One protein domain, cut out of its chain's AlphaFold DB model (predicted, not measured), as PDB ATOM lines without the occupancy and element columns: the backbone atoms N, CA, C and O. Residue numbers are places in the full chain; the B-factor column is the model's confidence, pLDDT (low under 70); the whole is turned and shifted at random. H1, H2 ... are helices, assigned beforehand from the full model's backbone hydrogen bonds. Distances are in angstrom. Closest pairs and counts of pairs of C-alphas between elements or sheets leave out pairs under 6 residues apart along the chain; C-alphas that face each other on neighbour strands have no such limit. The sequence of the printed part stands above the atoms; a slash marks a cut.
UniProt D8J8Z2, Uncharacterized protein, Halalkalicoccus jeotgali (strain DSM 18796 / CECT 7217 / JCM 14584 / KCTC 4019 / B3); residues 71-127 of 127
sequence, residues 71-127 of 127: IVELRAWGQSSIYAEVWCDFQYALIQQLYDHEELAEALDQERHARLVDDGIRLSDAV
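AT A GLANCE: This is residues 71 to 127 of the 127 residues of an uncharacterized protein of Halalkalicoccus jeotgali (strain DSM 18796 / CECT 7217 / JCM 14584 / KCTC 4019 / B3) (UniProt D8J8Z2). What shape do these atoms make? Two long helices, H3 and H2, meet near their ends as a flat, open L, and the short helix H1 folds back near the start of H2, at the far end of that arm from the corner. What is it made of? The printed part has 57 residues with three named helices, in the order H1, H2, H3 along the chain, and no named strand; its class is all helix. Is it compact? It is extended, with a radius of gyration of the C-alphas of 17.9 A and spans of 47 by 37 by 7 A.

IN THESE COORDINATES: Where is the longest helix? H3 has 24 residues, 102 to 125, and measures 35.1 A from C-alpha 102 at (5.242, 38.622, -55.240) to C-alpha 125 at (8.537, 63.366, -30.495). Which helix comes before it? H2, residues 82 to 100, measures 26.5 A from first to last C-alpha. Where does the printed part begin? It begins with H1, residues 71 to 76, whose first C-alpha is at (29.231, 31.184, -34.064).

HOW THE PARTS SIT: How does H3 stand to H2? They only just touch, and only at the corner by their link, with 3 pairs of C-alphas within 8 A; the closest C-alphas are those of Tyr 99 and Ala 105, 4.8 A apart. H2 touches with residues 98 to 99 alone and H3 with residues 104 to 105 alone, and their lines are about perpendicular, at 77 degrees. Where is H1? H1 and H2 are close but not clearly touching, with the C-alphas of Ile 71 and Ala 84 the closest at 6.1 A; they run opposite ways at a shallow tilt of 21 degrees. H1 and H3 are apart. What do the backbones show? In H1, H2 and H3 every O i to N i+4 pair is within hydrogen-bond range.

THE WHOLE: How large is it? The two C-alphas farthest apart are those of Gly 78 and Asp 125, at 47.6 A. Residues 89 to 95, which belong to H2, stand free, and so do residues 110 to 127, of which 110 to 125 belong to H3. Are there cuts or long links? The printed part has no cut and ends at residue 127, the chain's last; the links from H1 to H2 and from H2 to H3 are tight. Where is the model least sure? The mean pLDDT of the printed part is 90.7, and residues 121 to 127 are under 70.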
ATOM      1  N   ILE A  71      28.202  31.692 -33.142       98.19
ATOM      2  CA  ILE A  71      29.231  31.184 -34.064       98.19
ATOM      3  C   ILE A  71      30.601  31.764 -33.699       98.19
ATOM      4  O   ILE A  71      31.596  31.028 -33.664       98.19
ATOM      5  N   VAL A  72      30.664  33.069 -33.421       97.88
ATOM      6  CA  VAL A  72      31.906  33.741 -33.014       97.88
ATOM      7  C   VAL A  72      32.449  33.126 -31.722       97.88
ATOM      8  O   VAL A  72      33.641  32.807 -31.650       97.88
ATOM      9  N   GLU A  73      31.590  32.887 -30.731       98.19
ATOM     10  CA  GLU A  73      31.972  32.261 -29.460       98.19
ATOM     11  C   GLU A  73      32.495  30.827 -29.633       98.19
ATOM     12  O   GLU A  73      33.576  30.490 -29.137       98.19
ATOM     13  N   LEU A  74      31.776  29.983 -30.380       98.25
ATOM     14  CA  LEU A  74      32.169  28.592 -30.630       98.25
ATOM     15  C   LEU A  74      33.546  28.506 -31.291       98.25
ATOM     16  O   LEU A  74      34.404  27.729 -30.854       98.25
ATOM     17  N   ARG A  75      33.785  29.352 -32.299       97.25
ATOM     18  CA  ARG A  75      35.077  29.433 -32.993       97.25
ATOM     19  C   ARG A  75      36.190  29.897 -32.057       97.25
ATOM     20  O   ARG A  75      37.293  29.350 -32.120       97.25
ATOM     21  N   ALA A  76      35.913  30.836 -31.150       98.00
ATOM     22  CA  ALA A  76      36.880  31.275 -30.141       98.00
ATOM     23  C   ALA A  76      37.271  30.148 -29.168       98.00
ATOM     24  O   ALA A  76      38.405  30.112 -28.685       98.00
ATOM     25  N   TRP A  77      36.364  29.205 -28.900       98.06
ATOM     26  CA  TRP A  77      36.610  28.039 -28.040       98.06
ATOM     27  C   TRP A  77      37.068  26.786 -28.803       98.06
ATOM     28  O   TRP A  77      37.229  25.720 -28.201       98.06
ATOM     29  N   GLY A  78      37.293  26.889 -30.118       97.50
ATOM     30  CA  GLY A  78      37.702  25.767 -30.967       97.50
ATOM     31  C   GLY A  78      36.645  24.663 -31.093       97.50
ATOM     32  O   GLY A  78      36.997  23.518 -31.373       97.50
ATOM     33  N   GLN A  79      35.374  24.985 -30.848       97.69
ATOM     34  CA  GLN A  79      34.236  24.091 -31.057       97.69
ATOM     35  C   GLN A  79      33.715  24.220 -32.497       97.69
ATOM     36  O   GLN A  79      33.927  25.236 -33.158       97.69
ATOM     37  N   SER A  80      33.025  23.189 -32.990       95.94
ATOM     38  CA  SER A  80      32.385  23.242 -34.310       95.94
ATOM     39  C   SER A  80      31.168  24.172 -34.285       95.94
ATOM     40  O   SER A  80      30.290  23.999 -33.441       95.94
ATOM     41  N   SER A  81      31.099  25.119 -35.225       97.12
ATOM     42  CA  SER A  81      29.983  26.061 -35.396       97.12
ATOM     43  C   SER A  81      28.920  25.607 -36.399       97.12
ATOM     44  O   SER A  81      27.942  26.322 -36.592       97.12
ATOM     45  N   ILE A  82      29.068  24.420 -37.001       95.56
ATOM     46  CA  ILE A  82      28.250  23.997 -38.149       95.56
ATOM     47  C   ILE A  82      26.743  24.083 -37.889       95.56
ATOM     48  O   ILE A  82      26.011  24.622 -38.704       95.56
ATOM     49  N   TYR A  83      26.266  23.634 -36.727       95.62
ATOM     50  CA  TYR A  83      24.836  23.681 -36.420       95.62
ATOM     51  C   TYR A  83      24.297  25.113 -36.358       95.62
ATOM     52  O   TYR A  83      23.210  25.370 -36.863       95.62
ATOM     53  N   ALA A  84      25.046  26.041 -35.757       96.81
ATOM     54  CA  ALA A  84      24.640  27.442 -35.676       96.81
ATOM     55  C   ALA A  84      24.665  28.111 -37.060       96.81
ATOM     56  O   ALA A  84      23.755  28.863 -37.388       96.81
ATOM     57  N   GLU A  85      25.647  27.768 -37.899       96.94
ATOM     58  CA  GLU A  85      25.719  28.225 -39.294       96.94
ATOM     59  C   GLU A  85      24.500  27.766 -40.104       96.94
ATOM     60  O   GLU A  85      23.845  28.594 -40.729       96.94
ATOM     61  N   VAL A  86      24.117  26.485 -40.013       97.19
ATOM     62  CA  VAL A  86      22.919  25.984 -40.713       97.19
ATOM     63  C   VAL A  86      21.645  26.678 -40.217       97.19
ATOM     64  O   VAL A  86      20.746  26.955 -41.009       97.19
ATOM     65  N   TRP A  87      21.551  27.013 -38.926       97.69
ATOM     66  CA  TRP A  87      20.431  27.811 -38.423       97.69
ATOM     67  C   TRP A  87      20.419  29.241 -38.975       97.69
ATOM     68  O   TRP A  87      19.334  29.728 -39.292       97.69
ATOM     69  N   CYS A  88      21.572  29.899 -39.131       97.00
ATOM     70  CA  CYS A  88      21.658  31.198 -39.807       97.00
ATOM     71  C   CYS A  88      21.192  31.108 -41.265       97.00
ATOM     72  O   CYS A  88      20.390  31.935 -41.705       97.00
ATOM     73  N   ASP A  89      21.649  30.092 -41.995       96.88
ATOM     74  CA  ASP A  89      21.265  29.883 -43.391       96.88
ATOM     75  C   ASP A  89      19.766  29.575 -43.521       96.88
ATOM     76  O   ASP A  89      19.107  30.074 -44.434       96.88
ATOM     77  N   PHE A  90      19.191  28.827 -42.571       97.56
ATOM     78  CA  PHE A  90      17.746  28.616 -42.472       97.56
ATOM     79  C   PHE A  90      16.980  29.933 -42.285       97.56
ATOM     80  O   PHE A  90      16.014  30.174 -43.010       97.56
ATOM     81  N   GLN A  91      17.422  30.805 -41.367       97.25
ATOM     82  CA  GLN A  91      16.796  32.120 -41.168       97.25
ATOM     83  C   GLN A  91      16.836  32.954 -42.460       97.25
ATOM     84  O   GLN A  91      15.830  33.536 -42.866       97.25
ATOM     85  N   TYR A  92      17.981  32.971 -43.147       96.31
ATOM     86  CA  TYR A  92      18.128  33.679 -44.419       96.31
ATOM     87  C   TYR A  92      17.204  33.115 -45.508       96.31
ATOM     88  O   TYR A  92      16.510  33.873 -46.190       96.31
ATOM     89  N   ALA A  93      17.154  31.790 -45.648       97.19
ATOM     90  CA  ALA A  93      16.314  31.124 -46.636       97.19
ATOM     91  C   ALA A  93      14.818  31.359 -46.399       97.19
ATOM     92  O   ALA A  93      14.059  31.454 -47.360       97.19
ATOM     93  N   LEU A  94      14.385  31.473 -45.142       97.25
ATOM     94  CA  LEU A  94      13.008  31.824 -44.807       97.25
ATOM     95  C   LEU A  94      12.674  33.236 -45.302       97.25
ATOM     96  O   LEU A  94      11.671  33.419 -45.988       97.25
ATOM     97  N   ILE A  95      13.533  34.222 -45.019       97.44
ATOM     98  CA  ILE A  95      13.327  35.601 -45.488       97.44
ATOM     99  C   ILE A  95      13.235  35.636 -47.017       97.44
ATOM    100  O   ILE A  95      12.342  36.286 -47.551       97.44
ATOM    101  N   GLN A  96      14.125  34.927 -47.721       97.50
ATOM    102  CA  GLN A  96      14.070  34.841 -49.185       97.50
ATOM    103  C   GLN A  96      12.732  34.273 -49.669       97.50
ATOM    104  O   GLN A  96      12.084  34.907 -50.491       97.50
ATOM    105  N   GLN A  97      12.267  33.160 -49.094       97.31
ATOM    106  CA  GLN A  97      10.986  32.557 -49.475       97.31
ATOM    107  C   GLN A  97       9.800  33.512 -49.296       97.31
ATOM    108  O   GLN A  97       8.932  33.565 -50.161       97.31
ATOM    109  N   LEU A  98       9.765  34.309 -48.222       97.31
ATOM    110  CA  LEU A  98       8.704  35.310 -48.029       97.31
ATOM    111  C   LEU A  98       8.733  36.400 -49.108       97.31
ATOM    112  O   LEU A  98       7.680  36.836 -49.566       97.31
ATOM    113  N   TYR A  99       9.929  36.817 -49.522       97.12
ATOM    114  CA  TYR A  99      10.121  37.813 -50.574       97.12
ATOM    115  C   TYR A  99       9.933  37.259 -51.997       97.12
ATOM    116  O   TYR A  99       9.664  38.034 -52.913       97.12
ATOM    117  N   ASP A 100      10.020  35.943 -52.186       96.88
ATOM    118  CA  ASP A 100       9.751  35.278 -53.468       96.88
ATOM    119  C   ASP A 100       8.244  35.207 -53.792       96.88
ATOM    120  O   ASP A 100       7.855  34.992 -54.943       96.88
ATOM    121  N   HIS A 101       7.370  35.423 -52.802       95.69
ATOM    122  CA  HIS A 101       5.926  35.542 -53.001       95.69
ATOM    123  C   HIS A 101       5.544  36.978 -53.388       95.69
ATOM    124  O   HIS A 101       5.329  37.811 -52.517       95.69
ATOM    125  N   GLU A 102       5.411  37.259 -54.691       93.31
ATOM    126  CA  GLU A 102       5.242  38.622 -55.240       93.31
ATOM    127  C   GLU A 102       4.174  39.479 -54.523       93.31
ATOM    128  O   GLU A 102       4.487  40.575 -54.060       93.31
ATOM    129  N   GLU A 103       2.937  38.984 -54.366       94.75
ATOM    130  CA  GLU A 103       1.868  39.738 -53.680       94.75
ATOM    131  C   GLU A 103       2.186  39.996 -52.195       94.75
ATOM    132  O   GLU A 103       1.896  41.072 -51.674       94.75
ATOM    133  N   LEU A 104       2.790  39.020 -51.506       96.75
ATOM    134  CA  LEU A 104       3.173  39.172 -50.103       96.75
ATOM    135  C   LEU A 104       4.335  40.154 -49.959       96.75
ATOM    136  O   LEU A 104       4.306  40.992 -49.066       96.75
ATOM    137  N   ALA A 105       5.332  40.075 -50.839       96.81
ATOM    138  CA  ALA A 105       6.509  40.930 -50.835       96.81
ATOM    139  C   ALA A 105       6.139  42.410 -51.001       96.81
ATOM    140  O   ALA A 105       6.626  43.256 -50.250       96.81
ATOM    141  N   GLU A 106       5.231  42.725 -51.931       96.50
ATOM    142  CA  GLU A 106       4.748  44.095 -52.133       96.50
ATOM    143  C   GLU A 106       4.030  44.647 -50.893       96.50
ATOM    144  O   GLU A 106       4.266  45.796 -50.498       96.50
ATOM    145  N   ALA A 107       3.166  43.843 -50.267       96.31
ATOM    146  CA  ALA A 107       2.437  44.236 -49.064       96.31
ATOM    147  C   ALA A 107       3.373  44.362 -47.847       96.31
ATOM    148  O   ALA A 107       3.297  45.328 -47.086       96.31
ATOM    149  N   LEU A 108       4.309  43.425 -47.704       96.81
ATOM    150  CA  LEU A 108       5.324  43.397 -46.657       96.81
ATOM    151  C   LEU A 108       6.252  44.612 -46.723       96.81
ATOM    152  O   LEU A 108       6.542  45.220 -45.692       96.81
ATOM    153  N   ASP A 109       6.715  44.998 -47.912       96.12
ATOM    154  CA  ASP A 109       7.556  46.184 -48.057       96.12
ATOM    155  C   ASP A 109       6.802  47.445 -47.638       96.12
ATOM    156  O   ASP A 109       7.360  48.286 -46.934       96.12
ATOM    157  N   GLN A 110       5.532  47.585 -48.015       94.25
ATOM    158  CA  GLN A 110       4.711  48.719 -47.579       94.25
ATOM    159  C   GLN A 110       4.551  48.750 -46.055       94.25
ATOM    160  O   GLN A 110       4.765  49.800 -45.446       94.25
ATOM    161  N   GLU A 111       4.243  47.607 -45.445       96.56
ATOM    162  CA  GLU A 111       4.097  47.459 -43.994       96.56
ATOM    163  C   GLU A 111       5.393  47.817 -43.257       96.56
ATOM    164  O   GLU A 111       5.397  48.652 -42.351       96.56
ATOM    165  N   ARG A 112       6.534  47.270 -43.683       93.50
ATOM    166  CA  ARG A 112       7.832  47.559 -43.057       93.50
ATOM    167  C   ARG A 112       8.232  49.024 -43.214       93.50
ATOM    168  O   ARG A 112       8.741  49.617 -42.263       93.50
ATOM    169  N   HIS A 113       7.970  49.642 -44.369       92.62
ATOM    170  CA  HIS A 113       8.163  51.086 -44.528       92.62
ATOM    171  C   HIS A 113       7.254  51.888 -43.588       92.62
ATOM    172  O   HIS A 113       7.716  52.867 -42.999       92.62
ATOM    173  N   ALA A 114       5.993  51.482 -43.413       91.88
ATOM    174  CA  ALA A 114       5.071  52.133 -42.487       91.88
ATOM    175  C   ALA A 114       5.558  52.031 -41.030       91.88
ATOM    176  O   ALA A 114       5.615  53.057 -40.348       91.88
ATOM    177  N   ARG A 115       6.000  50.845 -40.585       92.50
ATOM    178  CA  ARG A 115       6.593  50.621 -39.252       92.50
ATOM    179  C   ARG A 115       7.837  51.485 -39.022       92.50
ATOM    180  O   ARG A 115       7.928  52.173 -38.010       92.50
ATOM    181  N   LEU A 116       8.757  51.531 -39.991       89.12
ATOM    182  CA  LEU A 116       9.961  52.373 -39.917       89.12
ATOM    183  C   LEU A 116       9.631  53.866 -39.779       89.12
ATOM    184  O   LEU A 116      10.294  54.585 -39.027       89.12
ATOM    185  N   VAL A 117       8.621  54.347 -40.510       87.50
ATOM    186  CA  VAL A 117       8.161  55.740 -40.415       87.50
ATOM    187  C   VAL A 117       7.544  56.017 -39.044       87.50
ATOM    188  O   VAL A 117       7.876  57.033 -38.433       87.50
ATOM    189  N   ASP A 118       6.682  55.130 -38.552       81.44
ATOM    190  CA  ASP A 118       6.026  55.250 -37.245       81.44
ATOM    191  C   ASP A 118       7.052  55.281 -36.095       81.44
ATOM    192  O   ASP A 118       7.017  56.179 -35.247       81.44
ATOM    193  N   ASP A 119       8.052  54.400 -36.121       81.56
ATOM    194  CA  ASP A 119       9.134  54.385 -35.130       81.56
ATOM    195  C   ASP A 119      10.032  55.630 -35.209       81.56
ATOM    196  O   ASP A 119      10.412  56.197 -34.180       81.56
ATOM    197  N   GLY A 120      10.325  56.120 -36.417       70.25
ATOM    198  CA  GLY A 120      11.072  57.366 -36.623       70.25
ATOM    199  C   GLY A 120      10.339  58.609 -36.103       70.25
ATOM    200  O   GLY A 120      10.960  59.500 -35.514       70.25
ATOM    201  N   ILE A 121       9.015  58.670 -36.268       68.44
ATOM    202  CA  ILE A 121       8.171  59.743 -35.720       68.44
ATOM    203  C   ILE A 121       8.149  59.675 -34.187       68.44
ATOM    204  O   ILE A 121       8.358  60.701 -33.537       68.44
ATOM    205  N   ARG A 122       8.003  58.481 -33.594       60.75
ATOM    206  CA  ARG A 122       8.066  58.298 -32.129       60.75
ATOM    207  C   ARG A 122       9.397  58.747 -31.528       60.75
ATOM    208  O   ARG A 122       9.404  59.376 -30.472       60.75
ATOM    209  N   LEU A 123      10.518  58.463 -32.194       58.72
ATOM    210  CA  LEU A 123      11.847  58.937 -31.785       58.72
ATOM    211  C   LEU A 123      11.989  60.462 -31.877       58.72
ATOM    212  O   LEU A 123      12.728  61.049 -31.091       58.72
ATOM    213  N   SER A 124      11.286  61.099 -32.815       61.34
ATOM    214  CA  SER A 124      11.339  62.548 -33.040       61.34
ATOM    215  C   SER A 124      10.511  63.338 -32.017       61.34
ATOM    216  O   SER A 124      10.916  64.431 -31.631       61.34
ATOM    217  N   ASP A 125       9.390  62.779 -31.547       63.62
ATOM    218  CA  ASP A 125       8.537  63.366 -30.495       63.62
ATOM    219  C   ASP A 125       9.097  63.171 -29.067       63.62
ATOM    220  O   ASP A 125       8.627  63.802 -28.118       63.62
ATOM    221  N   ALA A 126      10.101  62.305 -28.895       57.34
ATOM    222  CA  ALA A 126      10.723  62.000 -27.604       57.34
ATOM    223  C   ALA A 126      11.936  62.894 -27.244       57.34
ATOM    224  O   ALA A 126      12.594  62.628 -26.232       57.34
ATOM    225  N   VAL A 127      12.240  63.929 -28.045       48.59
ATOM    226  CA  VAL A 127      13.411  64.829 -27.896       48.59
ATOM    227  C   VAL A 127      13.019  66.242 -27.472       48.59
ATOM    228  O   VAL A 127      12.095  66.824 -28.080       48.59
TER     229      VAL A 127